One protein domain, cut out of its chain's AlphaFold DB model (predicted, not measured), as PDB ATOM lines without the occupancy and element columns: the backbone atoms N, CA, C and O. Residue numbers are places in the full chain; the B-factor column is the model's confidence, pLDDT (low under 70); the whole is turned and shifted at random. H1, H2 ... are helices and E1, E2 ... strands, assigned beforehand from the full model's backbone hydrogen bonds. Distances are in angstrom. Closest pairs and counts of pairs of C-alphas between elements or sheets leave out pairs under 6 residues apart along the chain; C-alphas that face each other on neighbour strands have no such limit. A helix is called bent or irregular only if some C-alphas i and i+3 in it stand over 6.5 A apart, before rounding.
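AT A GLANCE: This is residues 7 to 188 and 308 to 322 of the 325 residues of an uncharacterized protein of Planctomycetaceae bacterium (UniProt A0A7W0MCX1). A twisted sheet of six strands is the middle of three layers, with helices on both faces: H4 and H5 on one, H2 and H7 on the other. The sheet curls round the long helix H4; short H6 is on that same face, and short H1 on the opposite one. The printed part has 197 residues, with seven named helices and six named strands in the order E1 E2 E3 H1 H2 E4 H3 H4 E5 H5 H6 E6 H7. The sheet's order is E1 E2 E4 E3 E5 E6, mixed, and the class is mixed, helices and strands. The whole is compact, with a radius of gyration of the C-alphas of 16.0 A, and spans 51 by 36 by 36 A.

HOW THE PARTS SIT: Edge strand E1, residues 17 to 21, forms an antiparallel hairpin with E2, residues 31 to 35, with N 19 and O 33 within hydrogen-bond range at 2.8 A. E2 is antiparallel to E4, residues 86 to 91 (N 34 and O 88, 2.9 A). E4 is parallel to E3, residues 45 to 52, with N 87 and O 47 at 2.8 A. E3 is parallel to E5, residues 150 to 159, with N 50 and O 155 at 2.8 A. E5 is parallel to edge strand E6, residues 180 to 186, with N 158 and O 184 at 2.8 A. H4, residues 113 to 136, is the hub, and its closest C-alphas to E5 are Leu 122 and Ala 150, 7.3 A. On the same face H5, residues 162 to 171, runs along E5 at 12 degrees on the local plane, at a height of 8.1 A over the sheet. H4 and H5 only just touch, with 3 pairs of C-alphas within 8 A, and only at their ends, the closest being Cys 114 and Ala 169, 5.7 A. H6, residues 174 to 179, touches H4 residues 114 to 115 alone; the closest C-alphas are Gln 115 and Gly 174, 5.7 A. H3, residues 106 to 109, is not on the sheet and touches H5, closest at C-alphas 109 and 169, 4.9 A; it touches H4 only at the corner. On the opposite face H2, residues 75 to 82, touches H7, residues 309 to 321, closest at C-alphas 78 and 316, 4.0 A. H1, residues 61 to 64, is close to but not clearly touching H2, with C-alphas 64 and 75 at 6.3 A. Strand-helix-strand units, parallel neighbour strands with helices between, are E3, H1 H2, E4 and E5, H5 H6, E6; E4, H3 H4, E5 is a split one, with E3 between its strands, and the crossovers are right-handed. Every O i to N i+4 pair is within hydrogen-bond range in H4 and H5, against 3 of 4 in H2, 7 of 9 in H7 and 0 of 2 in H6, where 3 of 3 O i to N i+3 pairs are; H1 and H3 are too short for such a pair.

IN THESE COORDINATES: H4 measures 34.3 A, from C-alpha 113 at (47.759, 117.978, -3.986) to C-alpha 136 at (16.448, 116.612, -17.992). E5 measures 25.4 A and bends by 70 degrees at residue 153; E3 measures 21.7 A. H7, 18.7 A long, is only just irregular, with C-alphas 313 and 316 7.0 A apart, and ends at C-alpha 321, (30.923, 141.777, -1.979).

THE WHOLE: The two C-alphas farthest apart, Gly 99 and Asn 139, are 51.7 A apart. The links E4 to H3 and H4 to E5 are long. Residues 189 to 307 are cut out, and C-alphas 188 and 308 are 11.0 A apart across the cut. The mean pLDDT of the printed part is 95.0, and no printed residue is under 70.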
ATOM      1  N   ALA A   7      26.731 111.964  -6.367       94.75
ATOM      2  CA  ALA A   7      25.296 111.750  -6.366       94.75
ATOM      3  C   ALA A   7      24.602 112.988  -5.792       94.75
ATOM      4  O   ALA A   7      25.069 113.584  -4.818       94.75
ATOM      5  N   GLU A   8      23.481 113.360  -6.402       95.50
ATOM      6  CA  GLU A   8      22.616 114.412  -5.880       95.50
ATOM      7  C   GLU A   8      21.918 113.949  -4.602       95.50
ATOM      8  O   GLU A   8      21.473 112.803  -4.497       95.50
ATOM      9  N   ASP A   9      21.842 114.845  -3.621       95.12
ATOM     10  CA  ASP A   9      21.100 114.618  -2.391       95.12
ATOM     11  C   ASP A   9      19.598 114.529  -2.706       95.12
ATOM     12  O   ASP A   9      19.020 115.518  -3.157       95.12
ATOM     13  N   PRO A  10      18.935 113.381  -2.478       92.06
ATOM     14  CA  PRO A  10      17.535 113.209  -2.861       92.06
ATOM     15  C   PRO A  10      16.563 114.018  -1.993       92.06
ATOM     16  O   PRO A  10      15.417 114.204  -2.389       92.06
ATOM     17  N   ASN A  11      17.000 114.484  -0.816       91.62
ATOM     18  CA  ASN A  11      16.164 115.201   0.149       91.62
ATOM     19  C   ASN A  11      16.847 116.495   0.628       91.62
ATOM     20  O   ASN A  11      17.183 116.606   1.809       91.62
ATOM     21  N   PRO A  12      17.092 117.480  -0.254       90.06
ATOM     22  CA  PRO A  12      17.863 118.652   0.123       90.06
ATOM     23  C   PRO A  12      17.042 119.584   1.028       90.06
ATOM     24  O   PRO A  12      16.003 120.107   0.628       90.06
ATOM     25  N   ALA A  13      17.550 119.876   2.229       88.44
ATOM     26  CA  ALA A  13      16.952 120.868   3.134       88.44
ATOM     27  C   ALA A  13      17.002 122.316   2.594       88.44
ATOM     28  O   ALA A  13      16.306 123.204   3.088       88.44
ATOM     29  N   VAL A  14      17.840 122.573   1.587       92.62
ATOM     30  CA  VAL A  14      18.068 123.897   1.004       92.62
ATOM     31  C   VAL A  14      17.980 123.792  -0.517       92.62
ATOM     32  O   VAL A  14      18.593 122.906  -1.105       92.62
ATOM     33  N   ARG A  15      17.242 124.709  -1.159       94.19
ATOM     34  CA  ARG A  15      17.088 124.761  -2.627       94.19
ATOM     35  C   ARG A  15      18.439 124.848  -3.346       94.19
ATOM     36  O   ARG A  15      19.391 125.396  -2.802       94.19
ATOM     37  N   GLY A  16      18.484 124.400  -4.597       94.94
ATOM     38  CA  GLY A  16      19.720 124.213  -5.367       94.94
ATOM     39  C   GLY A  16      20.141 122.745  -5.360       94.94
ATOM     40  O   GLY A  16      19.421 121.903  -4.826       94.94
ATOM     41  N   THR A  17      21.292 122.444  -5.945       96.56
ATOM     42  CA  THR A  17      21.776 121.067  -6.081       96.56
ATOM     43  C   THR A  17      22.890 120.831  -5.072       96.56
ATOM     44  O   THR A  17      23.955 121.441  -5.144       96.56
ATOM     45  N   THR A  18      22.637 119.952  -4.102       97.44
ATOM     46  CA  THR A  18      23.653 119.495  -3.144       97.44
ATOM     47  C   THR A  18      24.159 118.134  -3.593       97.44
ATOM     48  O   THR A  18      23.359 117.244  -3.867       97.44
ATOM     49  N   LEU A  19      25.475 117.971  -3.669       97.31
ATOM     50  CA  LEU A  19      26.127 116.750  -4.117       97.31
ATOM     51  C   LEU A  19      27.011 116.179  -3.016       97.31
ATOM     52  O   LEU A  19      27.744 116.910  -2.346       97.31
ATOM     53  N   TYR A  20      26.987 114.858  -2.899       96.38
ATOM     54  CA  TYR A  20      27.867 114.085  -2.030       96.38
ATOM     55  C   TYR A  20      28.554 112.978  -2.831       96.38
ATOM     56  O   TYR A  20      28.094 112.652  -3.930       96.38
ATOM     57  N   PRO A  21      29.644 112.382  -2.317       92.50
ATOM     58  CA  PRO A  21      30.309 111.289  -3.007       92.50
ATOM     59  C   PRO A  21      29.327 110.138  -3.234       92.50
ATOM     60  O   PRO A  21      28.594 109.748  -2.319       92.50
ATOM     61  N   ALA A  22      29.306 109.585  -4.446       91.50
ATOM     62  CA  ALA A  22      28.562 108.364  -4.707       91.50
ATOM     63  C   ALA A  22      29.131 107.215  -3.851       91.50
ATOM     64  O   ALA A  22      30.284 107.242  -3.408       91.50
ATOM     65  N   LYS A  23      28.315 106.195  -3.572       85.38
ATOM     66  CA  LYS A  23      28.692 105.101  -2.665       85.38
ATOM     67  C   LYS A  23      29.982 104.415  -3.137       85.38
ATOM     68  O   LYS A  23      29.992 103.778  -4.182       85.38
ATOM     69  N   GLY A  24      31.038 104.496  -2.324       81.75
ATOM     70  CA  GLY A  24      32.350 103.912  -2.636       81.75
ATOM     71  C   GLY A  24      33.218 104.739  -3.596       81.75
ATOM     72  O   GLY A  24      34.320 104.304  -3.917       81.75
ATOM     73  N   SER A  25      32.756 105.923  -4.003       84.00
ATOM     74  CA  SER A  25      33.394 106.814  -4.977       84.00
ATOM     75  C   SER A  25      33.773 108.140  -4.319       84.00
ATOM     76  O   SER A  25      33.180 109.184  -4.584       84.00
ATOM     77  N   ALA A  26      34.752 108.103  -3.415       82.94
ATOM     78  CA  ALA A  26      35.345 109.321  -2.877       82.94
ATOM     79  C   ALA A  26      36.416 109.855  -3.839       82.94
ATOM     80  O   ALA A  26      37.178 109.089  -4.428       82.94
ATOM     81  N   CYS A  27      36.501 111.178  -3.961       87.81
ATOM     82  CA  CYS A  27      37.680 111.846  -4.516       87.81
ATOM     83  C   CYS A  27      38.857 111.670  -3.533       87.81
ATOM     84  O   CYS A  27      38.739 110.947  -2.540       87.81
ATOM     85  N   MET A  28      39.976 112.375  -3.722       92.62
ATOM     86  CA  MET A  28      41.074 112.392  -2.736       92.62
ATOM     87  C   MET A  28      40.590 112.639  -1.288       92.62
ATOM     88  O   MET A  28      41.188 112.146  -0.329       92.62
ATOM     89  N   LYS A  29      39.485 113.381  -1.131       94.38
ATOM     90  CA  LYS A  29      38.701 113.498   0.102       94.38
ATOM     91  C   LYS A  29      37.217 113.296  -0.196       94.38
ATOM     92  O   LYS A  29      36.737 113.685  -1.264       94.38
ATOM     93  N   GLU A  30      36.473 112.754   0.770       95.75
ATOM     94  CA  GLU A  30      35.013 112.883   0.749       95.75
ATOM     95  C   GLU A  30      34.660 114.365   0.655       95.75
ATOM     96  O   GLU A  30      35.233 115.183   1.368       95.75
ATOM     97  N   THR A  31      33.770 114.719  -0.263       97.38
ATOM     98  CA  THR A  31      33.563 116.110  -0.660       97.38
ATOM     99  C   THR A  31      32.086 116.399  -0.769       97.38
ATOM    100  O   THR A  31      31.364 115.674  -1.447       97.38
ATOM    101  N   ALA A  32      31.656 117.478  -0.130       97.69
ATOM    102  CA  ALA A  32      30.348 118.052  -0.367       97.69
ATOM    103  C   ALA A  32      30.477 119.184  -1.390       97.69
ATOM    104  O   ALA A  32      31.373 120.026  -1.282       97.69
ATOM    105  N   VAL A  33      29.587 119.205  -2.378       98.38
ATOM    106  CA  VAL A  33      29.501 120.296  -3.354       98.38
ATOM    107  C   VAL A  33      28.104 120.890  -3.315       98.38
ATOM    108  O   VAL A  33      27.117 120.174  -3.167       98.38
ATOM    109  N   TYR A  34      28.012 122.206  -3.455       98.38
ATOM    110  CA  TYR A  34      26.744 122.897  -3.607       98.38
ATOM    111  C   TYR A  34      26.760 123.789  -4.848       98.38
ATOM    112  O   TYR A  34      27.662 124.613  -5.017       98.38
ATOM    113  N   LEU A  35      25.744 123.611  -5.694       97.62
ATOM    114  CA  LEU A  35      25.453 124.431  -6.866       97.62
ATOM    115  C   LEU A  35      24.184 125.254  -6.575       97.62
ATOM    116  O   LEU A  35      23.160 124.673  -6.186       97.62
ATOM    117  N   PRO A  36      24.209 126.588  -6.740       96.25
ATOM    118  CA  PRO A  36      23.052 127.429  -6.458       96.25
ATOM    119  C   PRO A  36      21.887 127.137  -7.413       96.25
ATOM    120  O   PRO A  36      22.070 126.635  -8.516       96.25
ATOM    121  N   LEU A  37      20.663 127.498  -7.010       91.19
ATOM    122  CA  LEU A  37      19.438 127.275  -7.802       91.19
ATOM    123  C   LEU A  37      19.510 127.828  -9.242       91.19
ATOM    124  O   LEU A  37      18.845 127.301 -10.125       91.19
ATOM    125  N   GLY A  38      20.277 128.898  -9.462       88.88
ATOM    126  CA  GLY A  38      20.473 129.527 -10.770       88.88
ATOM    127  C   GLY A  38      21.776 129.139 -11.467       88.88
ATOM    128  O   GLY A  38      22.201 129.891 -12.335       88.88
ATOM    129  N   HIS A  39      22.426 128.044 -11.058       94.50
ATOM    130  CA  HIS A  39      23.698 127.617 -11.637       94.50
ATOM    131  C   HIS A  39      23.591 127.411 -13.151       94.50
ATOM    132  O   HIS A  39      22.700 126.693 -13.618       94.50
ATOM    133  N   ASP A  40      24.510 128.002 -13.914       91.69
ATOM    134  CA  ASP A  40      24.580 127.798 -15.354       91.69
ATOM    135  C   ASP A  40      25.276 126.466 -15.681       91.69
ATOM    136  O   ASP A  40      26.498 126.325 -15.713       91.69
ATOM    137  N   PHE A  41      24.467 125.455 -15.993       90.44
ATOM    138  CA  PHE A  41      24.946 124.137 -16.405       90.44
ATOM    139  C   PHE A  41      25.565 124.105 -17.813       90.44
ATOM    140  O   PHE A  41      26.001 123.031 -18.241       90.44
ATOM    141  N   LEU A  42      25.659 125.231 -18.531       87.12
ATOM    142  CA  LEU A  42      26.287 125.337 -19.851       87.12
ATOM    143  C   LEU A  42      27.687 125.969 -19.808       87.12
ATOM    144  O   LEU A  42      28.524 125.607 -20.636       87.12
ATOM    145  N   THR A  43      28.004 126.832 -18.835       91.25
ATOM    146  CA  THR A  43      29.344 127.445 -18.748       91.25
ATOM    147  C   THR A  43      30.426 126.421 -18.392       91.25
ATOM    148  O   THR A  43      30.292 125.658 -17.439       91.25
ATOM    149  N   ALA A  44      31.536 126.385 -19.131       94.31
ATOM    150  CA  ALA A  44      32.678 125.525 -18.797       94.31
ATOM    151  C   ALA A  44      33.570 126.117 -17.688       94.31
ATOM    152  O   ALA A  44      34.450 125.432 -17.167       94.31
ATOM    153  N   LYS A  45      33.362 127.390 -17.341       96.94
ATOM    154  CA  LYS A  45      34.164 128.135 -16.373       96.94
ATOM    155  C   LYS A  45      33.364 128.394 -15.106       96.94
ATOM    156  O   LYS A  45      32.237 128.870 -15.181       96.94
ATOM    157  N   LEU A  46      33.953 128.069 -13.959       98.25
ATOM    158  CA  LEU A  46      33.301 128.155 -12.657       98.25
ATOM    159  C   LEU A  46      33.941 129.228 -11.774       98.25
ATOM    160  O   LEU A  46      35.171 129.321 -11.685       98.25
ATOM    161  N   HIS A  47      33.098 129.952 -11.040       98.56
ATOM    162  CA  HIS A  47      33.498 130.691  -9.847       98.56
ATOM    163  C   HIS A  47      33.388 129.751  -8.645       98.56
ATOM    164  O   HIS A  47      32.321 129.204  -8.372       98.56
ATOM    165  N   VAL A  48      34.499 129.513  -7.946       98.88
ATOM    166  CA  VAL A  48      34.587 128.490  -6.898       98.88
ATOM    167  C   VAL A  48      34.950 129.106  -5.558       98.88
ATOM    168  O   VAL A  48      35.905 129.878  -5.452       98.88
ATOM    169  N   VAL A  49      34.244 128.680  -4.511       98.88
ATOM    170  CA  VAL A  49      34.699 128.811  -3.125       98.88
ATOM    171  C   VAL A  49      35.111 127.434  -2.614       98.88
ATOM    172  O   VAL A  49      34.276 126.541  -2.478       98.88
ATOM    173  N   LEU A  50      36.397 127.263  -2.306       98.88
ATOM    174  CA  LEU A  50      36.918 126.089  -1.610       98.88
ATOM    175  C   LEU A  50      36.837 126.324  -0.098       98.88
ATOM    176  O   LEU A  50      37.547 127.175   0.435       98.88
ATOM    177  N   TRP A  51      35.986 125.569   0.594       98.81
ATOM    178  CA  TRP A  51      35.747 125.698   2.031       98.81
ATOM    179  C   TRP A  51      36.528 124.670   2.855       98.81
ATOM    180  O   TRP A  51      36.341 123.465   2.719       98.81
ATOM    181  N   ILE A  52      37.369 125.157   3.766       98.69
ATOM    182  CA  ILE A  52      38.235 124.368   4.642       98.69
ATOM    183  C   ILE A  52      37.710 124.460   6.081       98.69
ATOM    184  O   ILE A  52      37.829 125.489   6.752       98.69
ATOM    185  N   HIS A  53      37.111 123.371   6.563       98.00
ATOM    186  CA  HIS A  53      36.403 123.358   7.843       98.00
ATOM    187  C   HIS A  53      37.311 123.193   9.075       98.00
ATOM    188  O   HIS A  53      38.463 122.755   8.996       98.00
ATOM    189  N   GLY A  54      36.749 123.529  10.238       96.81
ATOM    190  CA  GLY A  54      37.361 123.371  11.553       96.81
ATOM    191  C   GLY A  54      36.950 122.091  12.287       96.81
ATOM    192  O   GLY A  54      36.700 121.045  11.693       96.81
ATOM    193  N   TYR A  55      36.902 122.166  13.616       95.31
ATOM    194  CA  TYR A  55      36.528 121.031  14.465       95.31
ATOM    195  C   TYR A  55      35.021 120.750  14.363       95.31
ATOM    196  O   TYR A  55      34.253 121.575  13.880       95.31
ATOM    197  N   TYR A  56      34.601 119.599  14.885       94.94
ATOM    198  CA  TYR A  56      33.206 119.193  15.070       94.94
ATOM    199  C   TYR A  56      32.395 118.870  13.806       94.94
ATOM    200  O   TYR A  56      31.188 118.678  13.902       94.94
ATOM    201  N   VAL A  57      33.045 118.710  12.652       96.19
ATOM    202  CA  VAL A  57      32.399 118.223  11.422       96.19
ATOM    203  C   VAL A  57      32.566 116.706  11.320       96.19
ATOM    204  O   VAL A  57      33.675 116.212  11.103       96.19
ATOM    205  N   LYS A  58      31.479 115.953  11.516       95.56
ATOM    206  CA  LYS A  58      31.534 114.483  11.626       95.56
ATOM    207  C   LYS A  58      31.649 113.770  10.277       95.56
ATOM    208  O   LYS A  58      32.185 112.668  10.244       95.56
ATOM    209  N   SER A  59      31.179 114.385   9.195       95.38
ATOM    210  CA  SER A  59      31.183 113.809   7.846       95.38
ATOM    211  C   SER A  59      31.157 114.895   6.767       95.38
ATOM    212  O   SER A  59      30.944 116.070   7.070       95.38
ATOM    213  N   ALA A  60      31.302 114.510   5.493       94.62
ATOM    214  CA  ALA A  60      31.065 115.432   4.382       94.62
ATOM    215  C   ALA A  60      29.627 115.983   4.368       94.62
ATOM    216  O   ALA A  60      29.427 117.142   4.017       94.62
ATOM    217  N   ARG A  61      28.627 115.206   4.814       94.19
ATOM    218  CA  ARG A  61      27.242 115.691   4.926       94.19
ATOM    219  C   ARG A  61      27.121 116.833   5.930       94.19
ATOM    220  O   ARG A  61      26.541 117.865   5.606       94.19
ATOM    221  N   ASP A  62      27.785 116.712   7.077       94.94
ATOM    222  CA  ASP A  62      27.784 117.750   8.115       94.94
ATOM    223  C   ASP A  62      28.465 119.064   7.690       94.94
ATOM    224  O   ASP A  62      28.389 120.044   8.423       94.94
ATOM    225  N   LEU A  63      29.138 119.124   6.533       95.00
ATOM    226  CA  LEU A  63      29.674 120.385   6.001       95.00
ATOM    227  C   LEU A  63      28.568 121.323   5.525       95.00
ATOM    228  O   LEU A  63      28.688 122.537   5.667       95.00
ATOM    229  N   LEU A  64      27.522 120.760   4.919       95.19
ATOM    230  CA  LEU A  64      26.429 121.513   4.304       95.19
ATOM    231  C   LEU A  64      25.098 121.310   5.032       95.19
ATOM    232  O   LEU A  64      24.190 122.131   4.888       95.19
ATOM    233  N   GLU A  65      24.984 120.234   5.802       92.19
ATOM    234  CA  GLU A  65      23.831 119.875   6.619       92.19
ATOM    235  C   GLU A  65      24.297 119.374   7.995       92.19
ATOM    236  O   GLU A  65      24.288 118.171   8.263       92.19
ATOM    237  N   PRO A  66      24.776 120.278   8.865       90.12
ATOM    238  CA  PRO A  66      25.237 119.905  10.194       90.12
ATOM    239  C   PRO A  66      24.090 119.312  11.015       90.12
ATOM    240  O   PRO A  66      23.024 119.911  11.126       90.12
ATOM    241  N   ALA A  67      24.323 118.169  11.664       86.50
ATOM    242  CA  ALA A  67      23.338 117.599  12.590       86.50
ATOM    243  C   ALA A  67      23.112 118.454  13.859       86.50
ATOM    244  O   ALA A  67      22.137 118.253  14.581       86.50
ATOM    245  N   ASP A  68      24.037 119.364  14.165       88.50
ATOM    246  CA  ASP A  68      24.018 120.227  15.344       88.50
ATOM    247  C   ASP A  68      23.799 121.684  14.920       88.50
ATOM    248  O   ASP A  68      24.702 122.321  14.370       88.50
ATOM    249  N   SER A  69      22.602 122.208  15.192       86.88
ATOM    250  CA  SER A  69      22.194 123.556  14.787       86.88
ATOM    251  C   SER A  69      23.029 124.666  15.424       86.88
ATOM    252  O   SER A  69      23.181 125.725  14.821       86.88
ATOM    253  N   ASP A  70      23.621 124.441  16.602       87.31
ATOM    254  CA  ASP A  70      24.458 125.451  17.271       87.31
ATOM    255  C   ASP A  70      25.811 125.641  16.568       87.31
ATOM    256  O   ASP A  70      26.550 126.593  16.843       87.31
ATOM    257  N   LYS A  71      26.159 124.711  15.674       87.69
ATOM    258  CA  LYS A  71      27.379 124.726  14.861       87.69
ATOM    259  C   LYS A  71      27.083 124.992  13.390       87.69
ATOM    260  O   LYS A  71      28.011 124.943  12.581       87.69
ATOM    261  N   ASP A  72      25.826 125.268  13.044       91.56
ATOM    262  CA  ASP A  72      25.466 125.555  11.667       91.56
ATOM    263  C   ASP A  72      26.038 126.907  11.229       91.56
ATOM    264  O   ASP A  72      25.887 127.943  11.877       91.56
ATOM    265  N   MET A  73      26.763 126.863  10.118       94.69
ATOM    266  CA  MET A  73      27.397 128.013   9.480       94.69
ATOM    267  C   MET A  73      26.599 128.494   8.263       94.69
ATOM    268  O   MET A  73      27.018 129.428   7.578       94.69
ATOM    269  N   PHE A  74      25.466 127.844   7.974       95.50
ATOM    270  CA  PHE A  74      24.512 128.197   6.929       95.50
ATOM    271  C   PHE A  74      25.159 128.378   5.552       95.50
ATOM    272  O   PHE A  74      24.799 129.285   4.802       95.50
ATOM    273  N   LEU A  75      26.152 127.549   5.204       97.19
ATOM    274  CA  LEU A  75      26.970 127.762   4.004       97.19
ATOM    275  C   LEU A  75      26.123 127.785   2.722       97.19
ATOM    276  O   LEU A  75      26.282 128.687   1.901       97.19
ATOM    277  N   ARG A  76      25.177 126.848   2.568       96.44
ATOM    278  CA  ARG A  76      24.287 126.788   1.392       96.44
ATOM    279  C   ARG A  76      23.349 127.990   1.332       96.44
ATOM    280  O   ARG A  76      23.219 128.626   0.290       96.44
ATOM    281  N   GLN A  77      22.726 128.336   2.455       96.31
ATOM    282  CA  GLN A  77      21.821 129.480   2.565       96.31
ATOM    283  C   GLN A  77      22.557 130.788   2.256       96.31
ATOM    284  O   GLN A  77      22.013 131.656   1.575       96.31
ATOM    285  N   ASN A  78      23.809 130.899   2.697       96.75
ATOM    286  CA  ASN A  78      24.682 132.025   2.411       96.75
ATOM    287  C   ASN A  78      25.038 132.140   0.927       96.75
ATOM    288  O   ASN A  78      25.014 133.243   0.395       96.75
ATOM    289  N   VAL A  79      25.321 131.031   0.237       97.25
ATOM    290  CA  VAL A  79      25.527 131.060  -1.222       97.25
ATOM    291  C   VAL A  79      24.246 131.528  -1.922       97.25
ATOM    292  O   VAL A  79      24.286 132.470  -2.715       97.25
ATOM    293  N   ILE A  80      23.089 130.951  -1.579       95.38
ATOM    294  CA  ILE A  80      21.794 131.293  -2.199       95.38
ATOM    295  C   ILE A  80      21.428 132.758  -2.007       95.38
ATOM    296  O   ILE A  80      20.939 133.394  -2.944       95.38
ATOM    297  N   SER A  81      21.636 133.299  -0.805       94.75
ATOM    298  CA  SER A  81      21.233 134.669  -0.480       94.75
ATOM    299  C   SER A  81      21.946 135.709  -1.348       94.75
ATOM    300  O   SER A  81      21.394 136.781  -1.588       94.75
ATOM    301  N   THR A  82      23.120 135.370  -1.891       95.50
ATOM    302  CA  THR A  82      23.887 136.252  -2.781       95.50
ATOM    303  C   THR A  82      23.339 136.328  -4.201       95.50
ATOM    304  O   THR A  82      23.622 137.298  -4.902       95.50
ATOM    305  N   ARG A  83      22.573 135.314  -4.636       94.88
ATOM    306  CA  ARG A  83      22.124 135.118  -6.029       94.88
ATOM    307  C   ARG A  83      23.258 135.060  -7.064       94.88
ATOM    308  O   ARG A  83      22.984 135.201  -8.252       94.88
ATOM    309  N   LYS A  84      24.504 134.865  -6.633       96.19
ATOM    310  CA  LYS A  84      25.640 134.657  -7.531       96.19
ATOM    311  C   LYS A  84      25.744 133.197  -7.940       96.19
ATOM    312  O   LYS A  84      25.369 132.306  -7.173       96.19
ATOM    313  N   ASP A  85      26.295 132.965  -9.125       97.31
ATOM    314  CA  ASP A  85      26.614 131.622  -9.591       97.31
ATOM    315  C   ASP A  85      27.999 131.186  -9.089       97.31
ATOM    316  O   ASP A  85      29.003 131.269  -9.793       97.31
ATOM    317  N   VAL A  86      28.046 130.779  -7.819       98.06
ATOM    318  CA  VAL A  86      29.268 130.338  -7.140       98.06
ATOM    319  C   VAL A  86      29.119 128.893  -6.694       98.06
ATOM    320  O   VAL A  86      28.232 128.559  -5.907       98.06
ATOM    321  N   VAL A  87      30.038 128.045  -7.146       98.56
ATOM    322  CA  VAL A  87      30.133 126.644  -6.743       98.56
ATOM    323  C   VAL A  87      30.902 126.546  -5.428       98.56
ATOM    324  O   VAL A  87      32.071 126.926  -5.340       98.56
ATOM    325  N   LEU A  88      30.259 126.012  -4.395       98.81
ATOM    326  CA  LEU A  88      30.897 125.746  -3.108       98.81
ATOM    327  C   LEU A  88      31.422 124.310  -3.089       98.81
ATOM    328  O   LEU A  88      30.640 123.372  -3.209       98.81
ATOM    329  N   ILE A  89      32.729 124.141  -2.897       98.75
ATOM    330  CA  ILE A  89      33.400 122.840  -2.788       98.75
ATOM    331  C   ILE A  89      33.979 122.721  -1.381       98.75
ATOM    332  O   ILE A  89      34.781 123.556  -0.971       98.75
ATOM    333  N   ALA A  90      33.613 121.676  -0.644       98.62
ATOM    334  CA  ALA A  90      34.038 121.482   0.736       98.62
ATOM    335  C   ALA A  90      34.567 120.048   0.949       98.62
ATOM    336  O   ALA A  90      33.765 119.117   1.066       98.62
ATOM    337  N   PRO A  91      35.897 119.830   0.994       98.25
ATOM    338  CA  PRO A  91      36.457 118.544   1.393       98.25
ATOM    339  C   PRO A  91      36.253 118.301   2.891       98.25
ATOM    340  O   PRO A  91      36.489 119.185   3.714       98.25
ATOM    341  N   TRP A  92      35.902 117.072   3.259       97.75
ATOM    342  CA  TRP A  92      35.938 116.601   4.636       97.75
ATOM    343  C   TRP A  92      37.355 116.158   5.006       97.75
ATOM    344  O   TRP A  92      37.969 115.295   4.376       97.75
ATOM    345  N   LEU A  93      37.899 116.777   6.047       97.88
ATOM    346  CA  LEU A  93      39.303 116.692   6.447       97.88
ATOM    347  C   LEU A  93      39.511 115.782   7.661       97.88
ATOM    348  O   LEU A  93      40.612 115.729   8.208       97.88
ATOM    349  N   GLY A  94      38.470 115.055   8.065       97.12
ATOM    350  CA  GLY A  94      38.437 114.227   9.265       97.12
ATOM    351  C   GLY A  94      37.641 114.868  10.401       97.12
ATOM    352  O   GLY A  94      37.311 116.053  10.378       97.12
ATOM    353  N   TYR A  95      37.329 114.064  11.414       96.75
ATOM    354  CA  TYR A  95      36.583 114.501  12.587       96.75
ATOM    355  C   TYR A  95      37.512 114.733  13.781       96.75
ATOM    356  O   TYR A  95      38.172 113.812  14.274       96.75
ATOM    357  N   LYS A  96      37.520 115.971  14.282       96.44
ATOM    358  CA  LYS A  96      38.264 116.387  15.476       96.44
ATOM    359  C   LYS A  96      37.369 117.133  16.457       96.44
ATOM    360  O   LYS A  96      36.530 117.926  16.043       96.44
ATOM    361  N   TYR A  97      37.567 116.894  17.749       94.12
ATOM    362  CA  TYR A  97      36.816 117.507  18.844       94.12
ATOM    363  C   TYR A  97      37.745 117.778  20.038       94.12
ATOM    364  O   TYR A  97      38.912 117.380  20.050       94.12
ATOM    365  N   VAL A  98      37.256 118.491  21.056       90.62
ATOM    366  CA  VAL A  98      38.025 118.691  22.295       90.62
ATOM    367  C   VAL A  98      38.218 117.344  22.991       90.62
ATOM    368  O   VAL A  98      37.255 116.732  23.435       90.62
ATOM    369  N   GLY A  99      39.470 116.895  23.079       91.94
ATOM    370  CA  GLY A  99      39.842 115.630  23.717       91.94
ATOM    371  C   GLY A  99      40.147 114.478  22.755       91.94
ATOM    372  O   GLY A  99      40.584 113.434  23.225       91.94
ATOM    373  N   GLY A 100      39.989 114.640  21.432       95.31
ATOM    374  CA  GLY A 100      40.338 113.568  20.496       95.31
ATOM    375  C   GLY A 100      40.065 113.840  19.016       95.31
ATOM    376  O   GLY A 100      39.701 114.943  18.602       95.31
ATOM    377  N   GLY A 101      40.245 112.795  18.208       96.06
ATOM    378  CA  GLY A 101      40.041 112.822  16.758       96.06
ATOM    379  C   GLY A 101      41.229 113.374  15.962       96.06
ATOM    380  O   GLY A 101      42.275 113.723  16.511       96.06
ATOM    381  N   SER A 102      41.061 113.442  14.642       96.44
ATOM    382  CA  SER A 102      42.088 113.886  13.698       96.44
ATOM    383  C   SER A 102      41.483 114.779  12.623       96.44
ATOM    384  O   SER A 102      40.363 114.562  12.170       96.44
ATOM    385  N   LEU A 103      42.240 115.800  12.241       96.25
ATOM    386  CA  LEU A 103      41.885 116.759  11.206       96.25
ATOM    387  C   LEU A 103      43.145 117.038  10.394       96.25
ATOM    388  O   LEU A 103      44.178 117.372  10.979       96.25
ATOM    389  N   GLY A 104      43.074 116.899   9.073       96.81
ATOM    390  CA  GLY A 104      44.218 117.162   8.215       96.81
ATOM    391  C   GLY A 104      43.947 116.991   6.725       96.81
ATOM    392  O   GLY A 104      43.178 116.136   6.278       96.81
ATOM    393  N   LEU A 105      44.673 117.780   5.934       96.31
ATOM    394  CA  LEU A 105      44.596 117.742   4.475       96.31
ATOM    395  C   LEU A 105      45.130 116.428   3.891       96.31
ATOM    396  O   LEU A 105      44.671 115.997   2.839       96.31
ATOM    397  N   GLY A 106      46.057 115.753   4.577       95.88
ATOM    398  CA  GLY A 106      46.739 114.590   4.009       95.88
ATOM    399  C   GLY A 106      47.472 114.989   2.731       95.88
ATOM    400  O   GLY A 106      48.200 115.980   2.729       95.88
ATOM    401  N   ASP A 107      47.262 114.248   1.646       95.56
ATOM    402  CA  ASP A 107      47.926 114.529   0.370       95.56
ATOM    403  C   ASP A 107      47.403 115.787  -0.329       95.56
ATOM    404  O   ASP A 107      48.163 116.399  -1.072       95.56
ATOM    405  N   LEU A 108      46.189 116.259  -0.005       96.25
ATOM    406  CA  LEU A 108      45.636 117.516  -0.531       96.25
ATOM    407  C   LEU A 108      46.549 118.711  -0.193       96.25
ATOM    408  O   LEU A 108      46.709 119.623  -0.995       96.25
ATOM    409  N   GLY A 109      47.205 118.694   0.970       96.88
ATOM    410  CA  GLY A 109      48.078 119.781   1.428       96.88
ATOM    411  C   GLY A 109      49.546 119.653   1.016       96.88
ATOM    412  O   GLY A 109      50.369 120.414   1.515       96.88
ATOM    413  N   LYS A 110      49.917 118.675   0.176       96.25
ATOM    414  CA  LYS A 110      51.320 118.401  -0.184       96.25
ATOM    415  C   LYS A 110      51.567 118.635  -1.667       96.25
ATOM    416  O   LYS A 110      50.783 118.186  -2.495       96.25
ATOM    417  N   GLY A 111      52.706 119.230  -2.024       96.50
ATOM    418  CA  GLY A 111      53.106 119.395  -3.428       96.50
ATOM    419  C   GLY A 111      52.026 120.114  -4.237       96.50
ATOM    420  O   GLY A 111      51.651 121.218  -3.882       96.50
ATOM    421  N   ASN A 112      51.491 119.482  -5.282       97.88
ATOM    422  CA  ASN A 112      50.332 119.965  -6.049       97.88
ATOM    423  C   ASN A 112      49.021 119.233  -5.692       97.88
ATOM    424  O   ASN A 112      48.159 119.010  -6.542       97.88
ATOM    425  N   GLY A 113      48.888 118.780  -4.448       98.12
ATOM    426  CA  GLY A 113      47.759 117.978  -3.986       98.12
ATOM    427  C   GLY A 113      46.413 118.684  -4.103       98.12
ATOM    428  O   GLY A 113      45.435 118.058  -4.501       98.12
ATOM    429  N   CYS A 114      46.363 119.989  -3.829       98.38
ATOM    430  CA  CYS A 114      45.130 120.766  -3.904       98.38
ATOM    431  C   CYS A 114      44.687 120.948  -5.362       98.38
ATOM    432  O   CYS A 114      43.504 120.804  -5.653       98.38
ATOM    433  N   GLN A 115      45.637 121.159  -6.285       98.25
ATOM    434  CA  GLN A 115      45.372 121.118  -7.730       98.25
ATOM    435  C   GLN A 115      44.732 119.790  -8.133       98.25
ATOM    436  O   GLN A 115      43.628 119.782  -8.662       98.25
ATOM    437  N   LYS A 116      45.392 118.668  -7.823       97.94
ATOM    438  CA  LYS A 116      44.906 117.326  -8.185       97.94
ATOM    439  C   LYS A 116      43.517 117.045  -7.621       97.94
ATOM    440  O   LYS A 116      42.670 116.500  -8.317       97.94
ATOM    441  N   TYR A 117      43.284 117.437  -6.371       98.00
ATOM    442  CA  TYR A 117      41.980 117.326  -5.733       98.00
ATOM    443  C   TYR A 117      40.904 118.129  -6.482       98.00
ATOM    444  O   TYR A 117      39.841 117.589  -6.782       98.00
ATOM    445  N   LEU A 118      41.170 119.397  -6.817       98.44
ATOM    446  CA  LEU A 118      40.222 120.216  -7.575       98.44
ATOM    447  C   LEU A 118      39.982 119.640  -8.975       98.44
ATOM    448  O   LEU A 118      38.832 119.567  -9.394       98.44
ATOM    449  N   ASP A 119      41.020 119.164  -9.662       97.56
ATOM    450  CA  ASP A 119      40.898 118.545 -10.985       97.56
ATOM    451  C   ASP A 119      40.008 117.282 -10.944       97.56
ATOM    452  O   ASP A 119      39.165 117.085 -11.823       97.56
ATOM    453  N   GLU A 120      40.122 116.451  -9.897       96.69
ATOM    454  CA  GLU A 120      39.226 115.305  -9.670       96.69
ATOM    455  C   GLU A 120      37.771 115.744  -9.472       96.69
ATOM    456  O   GLU A 120      36.869 115.195 -10.113       96.69
ATOM    457  N   VAL A 121      37.541 116.754  -8.626       97.75
ATOM    458  CA  VAL A 121      36.197 117.290  -8.361       97.75
ATOM    459  C   VAL A 121      35.591 117.890  -9.632       97.75
ATOM    460  O   VAL A 121      34.443 117.595  -9.952       97.75
ATOM    461  N   LEU A 122      36.349 118.674 -10.402       97.62
ATOM    462  CA  LEU A 122      35.900 119.270 -11.666       97.62
ATOM    463  C   LEU A 122      35.547 118.206 -12.708       97.62
ATOM    464  O   LEU A 122      34.542 118.336 -13.409       97.62
ATOM    465  N   LYS A 123      36.334 117.129 -12.790       96.00
ATOM    466  CA  LYS A 123      36.042 116.000 -13.678       96.00
ATOM    467  C   LYS A 123      34.742 115.298 -13.285       96.00
ATOM    468  O   LYS A 123      33.900 115.035 -14.145       96.00
ATOM    469  N   ALA A 124      34.550 115.031 -11.995       96.25
ATOM    470  CA  ALA A 124      33.321 114.432 -11.483       96.25
ATOM    471  C   ALA A 124      32.102 115.342 -11.700       96.25
ATOM    472  O   ALA A 124      31.047 114.867 -12.121       96.25
ATOM    473  N   LEU A 125      32.257 116.654 -11.498       96.88
ATOM    474  CA  LEU A 125      31.216 117.641 -11.779       96.88
ATOM    475  C   LEU A 125      30.869 117.702 -13.266       96.88
ATOM    476  O   LEU A 125      29.693 117.783 -13.601       96.88
ATOM    477  N   SER A 126      31.849 117.612 -14.165       95.62
ATOM    478  CA  SER A 126      31.577 117.585 -15.605       95.62
ATOM    479  C   SER A 126      30.698 116.390 -16.000       95.62
ATOM    480  O   SER A 126      29.710 116.535 -16.726       95.62
ATOM    481  N   ARG A 127      30.998 115.208 -15.445       94.38
ATOM    482  CA  ARG A 127      30.197 113.986 -15.638       94.38
ATOM    483  C   ARG A 127      28.798 114.137 -15.058       94.38
ATOM    484  O   ARG A 127      27.830 113.888 -15.771       94.38
ATOM    485  N   PHE A 128      28.692 114.638 -13.828       94.25
ATOM    486  CA  PHE A 128      27.404 114.933 -13.208       94.25
ATOM    487  C   PHE A 128      26.556 115.873 -14.078       94.25
ATOM    488  O   PHE A 128      25.391 115.587 -14.332       94.25
ATOM    489  N   ARG A 129      27.135 116.965 -14.596       92.88
ATOM    490  CA  ARG A 129      26.421 117.941 -15.436       92.88
ATOM    491  C   ARG A 129      25.905 117.332 -16.735       92.88
ATOM    492  O   ARG A 129      24.760 117.585 -17.103       92.88
ATOM    493  N   ARG A 130      26.722 116.519 -17.415       92.19
ATOM    494  CA  ARG A 130      26.310 115.779 -18.619       92.19
ATOM    495  C   ARG A 130      25.118 114.872 -18.316       92.19
ATOM    496  O   ARG A 130      24.131 114.903 -19.047       92.19
ATOM    497  N   ASP A 131      25.204 114.092 -17.245       91.31
ATOM    498  CA  ASP A 131      24.179 113.109 -16.882       91.31
ATOM    499  C   ASP A 131      22.884 113.801 -16.442       91.31
ATOM    500  O   ASP A 131      21.791 113.403 -16.849       91.31
ATOM    501  N   HIS A 132      23.010 114.892 -15.686       88.94
ATOM    502  CA  HIS A 132      21.901 115.747 -15.281       88.94
ATOM    503  C   HIS A 132      21.193 116.369 -16.496       88.94
ATOM    504  O   HIS A 132      19.967 116.305 -16.595       88.94
ATOM    505  N   ALA A 133      21.944 116.909 -17.464       87.50
ATOM    506  CA  ALA A 133      21.386 117.470 -18.694       87.50
ATOM    507  C   ALA A 133      20.699 116.405 -19.567       87.50
ATOM    508  O   ALA A 133      19.600 116.636 -20.070       87.50
ATOM    509  N   ALA A 134      21.307 115.221 -19.712       89.38
ATOM    510  CA  ALA A 134      20.706 114.107 -20.444       89.38
ATOM    511  C   ALA A 134      19.378 113.677 -19.806       89.38
ATOM    512  O   ALA A 134      18.366 113.588 -20.501       89.38
ATOM    513  N   LYS A 135      19.354 113.513 -18.477       88.56
ATOM    514  CA  LYS A 135      18.145 113.171 -17.718       88.56
ATOM    515  C   LYS A 135      17.050 114.230 -17.874       88.56
ATOM    516  O   LYS A 135      15.900 113.869 -18.103       88.56
ATOM    517  N   ALA A 136      17.398 115.515 -17.793       86.44
ATOM    518  CA  ALA A 136      16.448 116.612 -17.992       86.44
ATOM    519  C   ALA A 136      15.841 116.624 -19.408       86.44
ATOM    520  O   ALA A 136      14.684 116.994 -19.577       86.44
ATOM    521  N   ALA A 137      16.596 116.170 -20.413       89.31
ATOM    522  CA  ALA A 137      16.137 116.026 -21.794       89.31
ATOM    523  C   ALA A 137      15.423 114.689 -22.090       89.31
ATOM    524  O   ALA A 137      15.044 114.451 -23.234       89.31
ATOM    525  N   GLY A 138      15.256 113.801 -21.101       91.00
ATOM    526  CA  GLY A 138      14.680 112.464 -21.305       91.00
ATOM    527  C   GLY A 138      15.591 111.491 -22.066       91.00
ATOM    528  O   GLY A 138      15.118 110.477 -22.574       91.00
ATOM    529  N   ASN A 139      16.890 111.784 -22.143       90.50
ATOM    530  CA  ASN A 139      17.885 110.996 -22.862       90.50
ATOM    531  C   ASN A 139      18.714 110.121 -21.914       90.50
ATOM    532  O   ASN A 139      18.919 110.441 -20.742       90.50
ATOM    533  N   VAL A 140      19.258 109.027 -22.451       85.94
ATOM    534  CA  VAL A 140      20.267 108.223 -21.750       85.94
ATOM    535  C   VAL A 140      21.580 109.014 -21.696       85.94
ATOM    536  O   VAL A 140      21.980 109.575 -22.723       85.94
ATOM    537  N   PRO A 141      22.273 109.072 -20.543       85.19
ATOM    538  CA  PRO A 141      23.582 109.706 -20.456       85.19
ATOM    539  C   PRO A 141      24.568 109.149 -21.486       85.19
ATOM    540  O   PRO A 141      24.700 107.936 -21.657       85.19
ATOM    541  N   GLY A 142      25.275 110.044 -22.176       79.12
ATOM    542  CA  GLY A 142      26.315 109.652 -23.123       79.12
ATOM    543  C   GLY A 142      27.491 108.969 -22.420       79.12
ATOM    544  O   GLY A 142      27.831 109.300 -21.288       79.12
ATOM    545  N   THR A 143      28.153 108.036 -23.102       81.88
ATOM    546  CA  THR A 143      29.296 107.284 -22.552       81.88
ATOM    547  C   THR A 143      30.650 107.972 -22.767       81.88
ATOM    548  O   THR A 143      31.640 107.572 -22.157       81.88
ATOM    549  N   GLY A 144      30.715 109.012 -23.608       84.31
ATOM    550  CA  GLY A 144      31.940 109.776 -23.884       84.31
ATOM    551  C   GLY A 144      32.309 110.759 -22.769       84.31
ATOM    552  O   GLY A 144      31.429 111.247 -22.062       84.31
ATOM    553  N   GLU A 145      33.600 111.068 -22.608       85.88
ATOM    554  CA  GLU A 145      34.056 112.035 -21.599       85.88
ATOM    555  C   GLU A 145      33.480 113.434 -21.905       85.88
ATOM    556  O   GLU A 145      33.594 113.908 -23.040       85.88
ATOM    557  N   PRO A 146      32.830 114.093 -20.932       89.50
ATOM    558  CA  PRO A 146      32.275 115.429 -21.125       89.50
ATOM    559  C   PRO A 146      33.375 116.503 -21.226       89.50
ATOM    560  O   PRO A 146      34.514 116.264 -20.814       89.50
ATOM    561  N   PRO A 147      33.054 117.708 -21.742       90.56
ATOM    562  CA  PRO A 147      33.998 118.824 -21.783       90.56
ATOM    563  C   PRO A 147      34.589 119.142 -20.405       90.56
ATOM    564  O   PRO A 147      33.875 119.175 -19.403       90.56
ATOM    565  N   ALA A 148      35.895 119.399 -20.338       93.88
ATOM    566  CA  ALA A 148      36.552 119.724 -19.075       93.88
ATOM    567  C   ALA A 148      36.030 121.050 -18.495       93.88
ATOM    568  O   ALA A 148      35.857 122.030 -19.221       93.88
ATOM    569  N   LEU A 149      35.813 121.075 -17.179       97.19
ATOM    570  CA  LEU A 149      35.520 122.302 -16.444       97.19
ATOM    571  C   LEU A 149      36.822 122.971 -16.010       97.19
ATOM    572  O   LEU A 149      37.793 122.294 -15.675       97.19
ATOM    573  N   ALA A 150      36.815 124.297 -15.975       97.75
ATOM    574  CA  ALA A 150      37.923 125.111 -15.496       97.75
ATOM    575  C   ALA A 150      37.456 126.066 -14.393       97.75
ATOM    576  O   ALA A 150      36.294 126.473 -14.354       97.75
ATOM    577  N   ILE A 151      38.375 126.460 -13.513       98.62
ATOM    578  CA  ILE A 151      38.112 127.474 -12.488       98.62
ATOM    579  C   ILE A 151      38.549 128.828 -13.035       98.62
ATOM    580  O   ILE A 151      39.737 129.058 -13.260       98.62
ATOM    581  N   GLU A 152      37.596 129.733 -13.232       98.19
ATOM    582  CA  GLU A 152      37.876 131.109 -13.652       98.19
ATOM    583  C   GLU A 152      38.339 131.969 -12.479       98.19
ATOM    584  O   GLU A 152      39.303 132.731 -12.587       98.19
ATOM    585  N   SER A 153      37.703 131.788 -11.325       98.62
ATOM    586  CA  SER A 153      38.096 132.449 -10.088       98.62
ATOM    587  C   SER A 153      37.946 131.509  -8.904       98.62
ATOM    588  O   SER A 153      36.911 130.863  -8.740       98.62
ATOM    589  N   LEU A 154      38.955 131.501  -8.046       98.88
ATOM    590  CA  LEU A 154      38.985 130.727  -6.821       98.88
ATOM    591  C   LEU A 154      39.078 131.665  -5.619       98.88
ATOM    592  O   LEU A 154      39.986 132.499  -5.538       98.88
ATOM    593  N   ALA A 155      38.178 131.469  -4.663       98.88
ATOM    594  CA  ALA A 155      38.370 131.897  -3.289       98.88
ATOM    595  C   ALA A 155      38.618 130.670  -2.404       98.88
ATOM    596  O   ALA A 155      37.888 129.683  -2.497       98.88
ATOM    597  N   VAL A 156      39.625 130.720  -1.530       98.88
ATOM    598  CA  VAL A 156      39.826 129.682  -0.504       98.88
ATOM    599  C   VAL A 156      39.432 130.252   0.848       98.88
ATOM    600  O   VAL A 156      39.970 131.263   1.288       98.88
ATOM    601  N   ALA A 157      38.483 129.612   1.515       98.88
ATOM    602  CA  ALA A 157      37.935 130.055   2.784       98.88
ATOM    603  C   ALA A 157      38.238 129.030   3.880       98.88
ATOM    604  O   ALA A 157      38.095 127.831   3.660       98.88
ATOM    605  N   GLY A 158      38.643 129.489   5.061       98.50
ATOM    606  CA  GLY A 158      38.967 128.631   6.195       98.50
ATOM    607  C   GLY A 158      38.371 129.144   7.499       98.50
ATOM    608  O   GLY A 158      38.478 130.329   7.812       98.50
ATOM    609  N   HIS A 159      37.787 128.244   8.289       98.38
ATOM    610  CA  HIS A 159      37.259 128.551   9.622       98.38
ATOM    611  C   HIS A 159      37.997 127.787  10.712       98.38
ATOM    612  O   HIS A 159      38.312 126.607  10.547       98.38
ATOM    613  N   SER A 160      38.243 128.439  11.851       96.81
ATOM    614  CA  SER A 160      38.886 127.801  13.002       96.81
ATOM    615  C   SER A 160      40.225 127.146  12.602       96.81
ATOM    616  O   SER A 160      41.049 127.768  11.932       96.81
ATOM    617  N   ALA A 161      40.478 125.891  12.992       96.38
ATOM    618  CA  ALA A 161      41.664 125.136  12.572       96.38
ATOM    619  C   ALA A 161      41.805 125.013  11.040       96.38
ATOM    620  O   ALA A 161      42.917 124.849  10.533       96.38
ATOM    621  N   GLY A 162      40.702 125.155  10.301       97.88
ATOM    622  CA  GLY A 162      40.683 125.226   8.847       97.88
ATOM    623  C   GLY A 162      41.461 126.402   8.270       97.88
ATOM    624  O   GLY A 162      41.976 126.289   7.166       97.88
ATOM    625  N   GLY A 163      41.663 127.497   9.011       97.56
ATOM    626  CA  GLY A 163      42.498 128.601   8.526       97.56
ATOM    627  C   GLY A 163      43.980 128.241   8.398       97.56
ATOM    628  O   GLY A 163      44.633 128.711   7.473       97.56
ATOM    629  N   ALA A 164      44.511 127.376   9.269       96.50
ATOM    630  CA  ALA A 164      45.879 126.879   9.114       96.50
ATOM    631  C   ALA A 164      45.996 125.990   7.869       96.50
ATOM    632  O   ALA A 164      46.869 126.203   7.033       96.50
ATOM    633  N   MET A 165      45.042 125.073   7.699       98.06
ATOM    634  CA  MET A 165      44.961 124.199   6.528       98.06
ATOM    635  C   MET A 165      44.695 124.976   5.228       98.06
ATOM    636  O   MET A 165      45.196 124.603   4.177       98.06
ATOM    637  N   MET A 166      43.977 126.099   5.267       98.50
ATOM    638  CA  MET A 166      43.820 126.981   4.108       98.50
ATOM    639  C   MET A 166      45.182 127.456   3.587       98.50
ATOM    640  O   MET A 166      45.385 127.479   2.377       98.50
ATOM    641  N   ARG A 167      46.132 127.801   4.469       97.69
ATOM    642  CA  ARG A 167      47.476 128.227   4.042       97.69
ATOM    643  C   ARG A 167      48.209 127.116   3.298       97.69
ATOM    644  O   ARG A 167      48.800 127.379   2.253       97.69
ATOM    645  N   ASP A 168      48.122 125.894   3.816       97.62
ATOM    646  CA  ASP A 168      48.759 124.714   3.229       97.62
ATOM    647  C   ASP A 168      48.087 124.322   1.902       97.62
ATOM    648  O   ASP A 168      48.762 124.044   0.915       97.62
ATOM    649  N   ALA A 169      46.754 124.384   1.835       98.50
ATOM    650  CA  ALA A 169      45.996 124.149   0.609       98.50
ATOM    651  C   ALA A 169      46.349 125.174  -0.479       98.50
ATOM    652  O   ALA A 169      46.534 124.793  -1.630       98.50
ATOM    653  N   VAL A 170      46.501 126.455  -0.112       98.56
ATOM    654  CA  VAL A 170      46.938 127.526  -1.024       98.56
ATOM    655  C   VAL A 170      48.352 127.276  -1.543       98.56
ATOM    656  O   VAL A 170      48.601 127.447  -2.735       98.56
ATOM    657  N   ALA A 171      49.271 126.830  -0.681       97.94
ATOM    658  CA  ALA A 171      50.619 126.451  -1.099       97.94
ATOM    659  C   ALA A 171      50.620 125.254  -2.069       97.94
ATOM    660  O   ALA A 171      51.530 125.137  -2.887       97.94
ATOM    661  N   ALA A 172      49.587 124.407  -2.012       98.44
ATOM    662  CA  ALA A 172      49.451 123.208  -2.828       98.44
ATOM    663  C   ALA A 172      48.578 123.363  -4.091       98.44
ATOM    664  O   ALA A 172      48.208 122.364  -4.716       98.44
ATOM    665  N   LEU A 173      48.233 124.599  -4.480       98.44
ATOM    666  CA  LEU A 173      47.357 124.881  -5.626       98.44
ATOM    667  C   LEU A 173      47.995 124.651  -7.000       98.44
ATOM    668  O   LEU A 173      47.257 124.637  -7.980       98.44
ATOM    669  N   GLY A 174      49.321 124.508  -7.093       97.44
ATOM    670  CA  GLY A 174      50.025 124.340  -8.371       97.44
ATOM    671  C   GLY A 174      49.544 125.332  -9.440       97.44
ATOM    672  O   GLY A 174      49.509 126.535  -9.185       97.44
ATOM    673  N   ASP A 175      49.114 124.844 -10.603       96.62
ATOM    674  CA  ASP A 175      48.668 125.688 -11.723       96.62
ATOM    675  C   ASP A 175      47.361 126.451 -11.426       96.62
ATOM    676  O   ASP A 175      47.159 127.575 -11.906       96.62
ATOM    677  N   GLN A 176      46.505 125.900 -10.552       96.88
ATOM    678  CA  GLN A 176      45.260 126.546 -10.102       96.88
ATOM    679  C   GLN A 176      45.533 127.807  -9.264       96.88
ATOM    680  O   GLN A 176      44.625 128.600  -9.004       96.88
ATOM    681  N   ARG A 177      46.792 128.060  -8.869       97.75
ATOM    682  CA  ARG A 177      47.192 129.303  -8.196       97.75
ATOM    683  C   ARG A 177      46.880 130.544  -9.033       97.75
ATOM    684  O   ARG A 177      46.587 131.588  -8.454       97.75
ATOM    685  N   SER A 178      46.915 130.450 -10.362       97.31
ATOM    686  CA  SER A 178      46.585 131.564 -11.268       97.31
ATOM    687  C   SER A 178      45.112 132.007 -11.170       97.31
ATOM    688  O   SER A 178      44.789 133.193 -11.336       97.31
ATOM    689  N   SER A 179      44.221 131.080 -10.808       98.44
ATOM    690  CA  SER A 179      42.801 131.344 -10.571       98.44
ATOM    691  C   SER A 179      42.514 131.861  -9.159       98.44
ATOM    692  O   SER A 179      41.448 132.432  -8.944       98.44
ATOM    693  N   LEU A 180      43.442 131.731  -8.200       98.75
ATOM    694  CA  LEU A 180      43.276 132.244  -6.833       98.75
ATOM    695  C   LEU A 180      43.183 133.773  -6.825       98.75
ATOM    696  O   LEU A 180      44.150 134.456  -7.161       98.75
ATOM    697  N   LYS A 181      42.030 134.307  -6.410       98.69
ATOM    698  CA  LYS A 181      41.782 135.754  -6.297       98.69
ATOM    699  C   LYS A 181      41.674 136.214  -4.854       98.69
ATOM    700  O   LYS A 181      42.109 137.321  -4.528       98.69
ATOM    701  N   GLU A 182      41.112 135.375  -3.986       98.75
ATOM    702  CA  GLU A 182      40.844 135.745  -2.600       98.75
ATOM    703  C   GLU A 182      41.102 134.594  -1.615       98.75
ATOM    704  O   GLU A 182      40.905 133.423  -1.939       98.75
ATOM    705  N   CYS A 183      41.495 134.934  -0.387       98.81
ATOM    706  CA  CYS A 183      41.490 134.011   0.749       98.81
ATOM    707  C   CYS A 183      40.702 134.610   1.914       98.81
ATOM    708  O   CYS A 183      40.908 135.778   2.255       98.81
ATOM    709  N   TRP A 184      39.842 133.819   2.554       98.75
ATOM    710  CA  TRP A 184      38.961 134.281   3.629       98.75
ATOM    711  C   TRP A 184      39.189 133.486   4.915       98.75
ATOM    712  O   TRP A 184      38.881 132.300   4.986       98.75
ATOM    713  N   GLY A 185      39.713 134.135   5.949       98.38
ATOM    714  CA  GLY A 185      39.860 133.548   7.276       98.38
ATOM    715  C   GLY A 185      38.713 133.951   8.194       98.38
ATOM    716  O   GLY A 185      38.485 135.141   8.411       98.38
ATOM    717  N   PHE A 186      38.033 132.970   8.782       98.38
ATOM    718  CA  PHE A 186      36.978 133.173   9.771       98.38
ATOM    719  C   PHE A 186      37.427 132.627  11.126       98.38
ATOM    720  O   PHE A 186      37.518 131.419  11.335       98.38
ATOM    721  N   ASP A 187      37.731 133.540  12.044       97.62
ATOM    722  CA  ASP A 187      38.110 133.278  13.433       97.62
ATOM    723  C   ASP A 187      39.165 132.170  13.577       97.62
ATOM    724  O   ASP A 187      38.977 131.193  14.294       97.62
ATOM    725  N   CYS A 188      40.266 132.305  12.829       97.44
ATOM    726  CA  CYS A 188      41.228 131.225  12.588       97.44
ATOM    727  C   CYS A 188      42.705 131.587  12.849       97.44
ATOM    728  O   CYS A 188      43.608 130.812  12.528       97.44
ATOM    729  N   PHE A 308      31.128 130.237  15.587       95.38
ATOM    730  CA  PHE A 308      30.422 129.777  14.378       95.38
ATOM    731  C   PHE A 308      29.550 130.887  13.764       95.38
ATOM    732  O   PHE A 308      29.486 131.022  12.545       95.38
ATOM    733  N   GLU A 309      28.979 131.751  14.615       95.56
ATOM    734  CA  GLU A 309      28.153 132.914  14.240       95.56
ATOM    735  C   GLU A 309      28.852 133.838  13.226       95.56
ATOM    736  O   GLU A 309      28.212 134.391  12.339       95.56
ATOM    737  N   VAL A 310      30.179 133.996  13.310       96.88
ATOM    738  CA  VAL A 310      30.922 134.796  12.322       96.88
ATOM    739  C   VAL A 310      30.819 134.235  10.905       96.88
ATOM    740  O   VAL A 310      30.712 135.014   9.967       96.88
ATOM    741  N   VAL A 311      30.831 132.914  10.721       97.31
ATOM    742  CA  VAL A 311      30.694 132.324   9.382       97.31
ATOM    743  C   VAL A 311      29.255 132.469   8.913       97.31
ATOM    744  O   VAL A 311      29.034 132.965   7.809       97.31
ATOM    745  N   ALA A 312      28.304 132.115   9.785       95.56
ATOM    746  CA  ALA A 312      26.870 132.235   9.540       95.56
ATOM    747  C   ALA A 312      26.488 133.616   8.992       95.56
ATOM    748  O   ALA A 312      25.777 133.698   7.994       95.56
ATOM    749  N   ASP A 313      27.029 134.683   9.580       95.25
ATOM    750  CA  ASP A 313      26.641 136.046   9.224       95.25
ATOM    751  C   ASP A 313      27.501 136.675   8.121       95.25
ATOM    752  O   ASP A 313      27.038 137.580   7.424       95.25
ATOM    753  N   VAL A 314      28.770 136.275   7.982       97.00
ATOM    754  CA  VAL A 314      29.737 136.987   7.122       97.00
ATOM    755  C   VAL A 314      29.988 136.271   5.797       97.00
ATOM    756  O   VAL A 314      30.283 136.942   4.808       97.00
ATOM    757  N   PHE A 315      29.847 134.945   5.732       97.81
ATOM    758  CA  PHE A 315      30.195 134.173   4.535       97.81
ATOM    759  C   PHE A 315      29.390 134.609   3.299       97.81
ATOM    760  O   PHE A 315      29.978 134.936   2.268       97.81
ATOM    761  N   GLY A 316      28.062 134.718   3.419       97.31
ATOM    762  CA  GLY A 316      27.192 135.202   2.339       97.31
ATOM    763  C   GLY A 316      27.526 136.635   1.908       97.31
ATOM    764  O   GLY A 316      27.850 136.864   0.743       97.31
ATOM    765  N   PRO A 317      27.549 137.622   2.823       96.81
ATOM    766  CA  PRO A 317      27.950 138.984   2.475       96.81
ATOM    767  C   PRO A 317      29.354 139.100   1.868       96.81
ATOM    768  O   PRO A 317      29.567 139.962   1.017       96.81
ATOM    769  N   ARG A 318      30.315 138.254   2.260       97.31
ATOM    770  CA  ARG A 318      31.647 138.222   1.638       97.31
ATOM    771  C   ARG A 318      31.577 137.734   0.189       97.31
ATOM    772  O   ARG A 318      32.182 138.377  -0.671       97.31
ATOM    773  N   ILE A 319      30.812 136.677  -0.101       98.19
ATOM    774  CA  ILE A 319      30.536 136.244  -1.485       98.19
ATOM    775  C   ILE A 319      29.903 137.399  -2.275       98.19
ATOM    776  O   ILE A 319      30.385 137.759  -3.351       98.19
ATOM    777  N   GLY A 320      28.872 138.041  -1.715       97.75
ATOM    778  CA  GLY A 320      28.152 139.141  -2.361       97.75
ATOM    779  C   GLY A 320      29.042 140.342  -2.689       97.75
ATOM    780  O   GLY A 320      28.895 140.948  -3.746       97.75
ATOM    781  N   GLN A 321      30.003 140.650  -1.817       97.25
ATOM    782  CA  GLN A 321      30.923 141.777  -1.979       97.25
ATOM    783  C   GLN A 321      32.207 141.446  -2.749       97.25
ATOM    784  O   GLN A 321      32.967 142.356  -3.076       97.25
ATOM    785  N   SER A 322      32.514 140.172  -3.006       97.69
ATOM    786  CA  SER A 322      33.647 139.827  -3.869       97.69
ATOM    787  C   SER A 322      33.379 140.340  -5.285       97.69
ATOM    788  O   SER A 322      32.304 140.128  -5.832       97.69
TER     789      SER A 322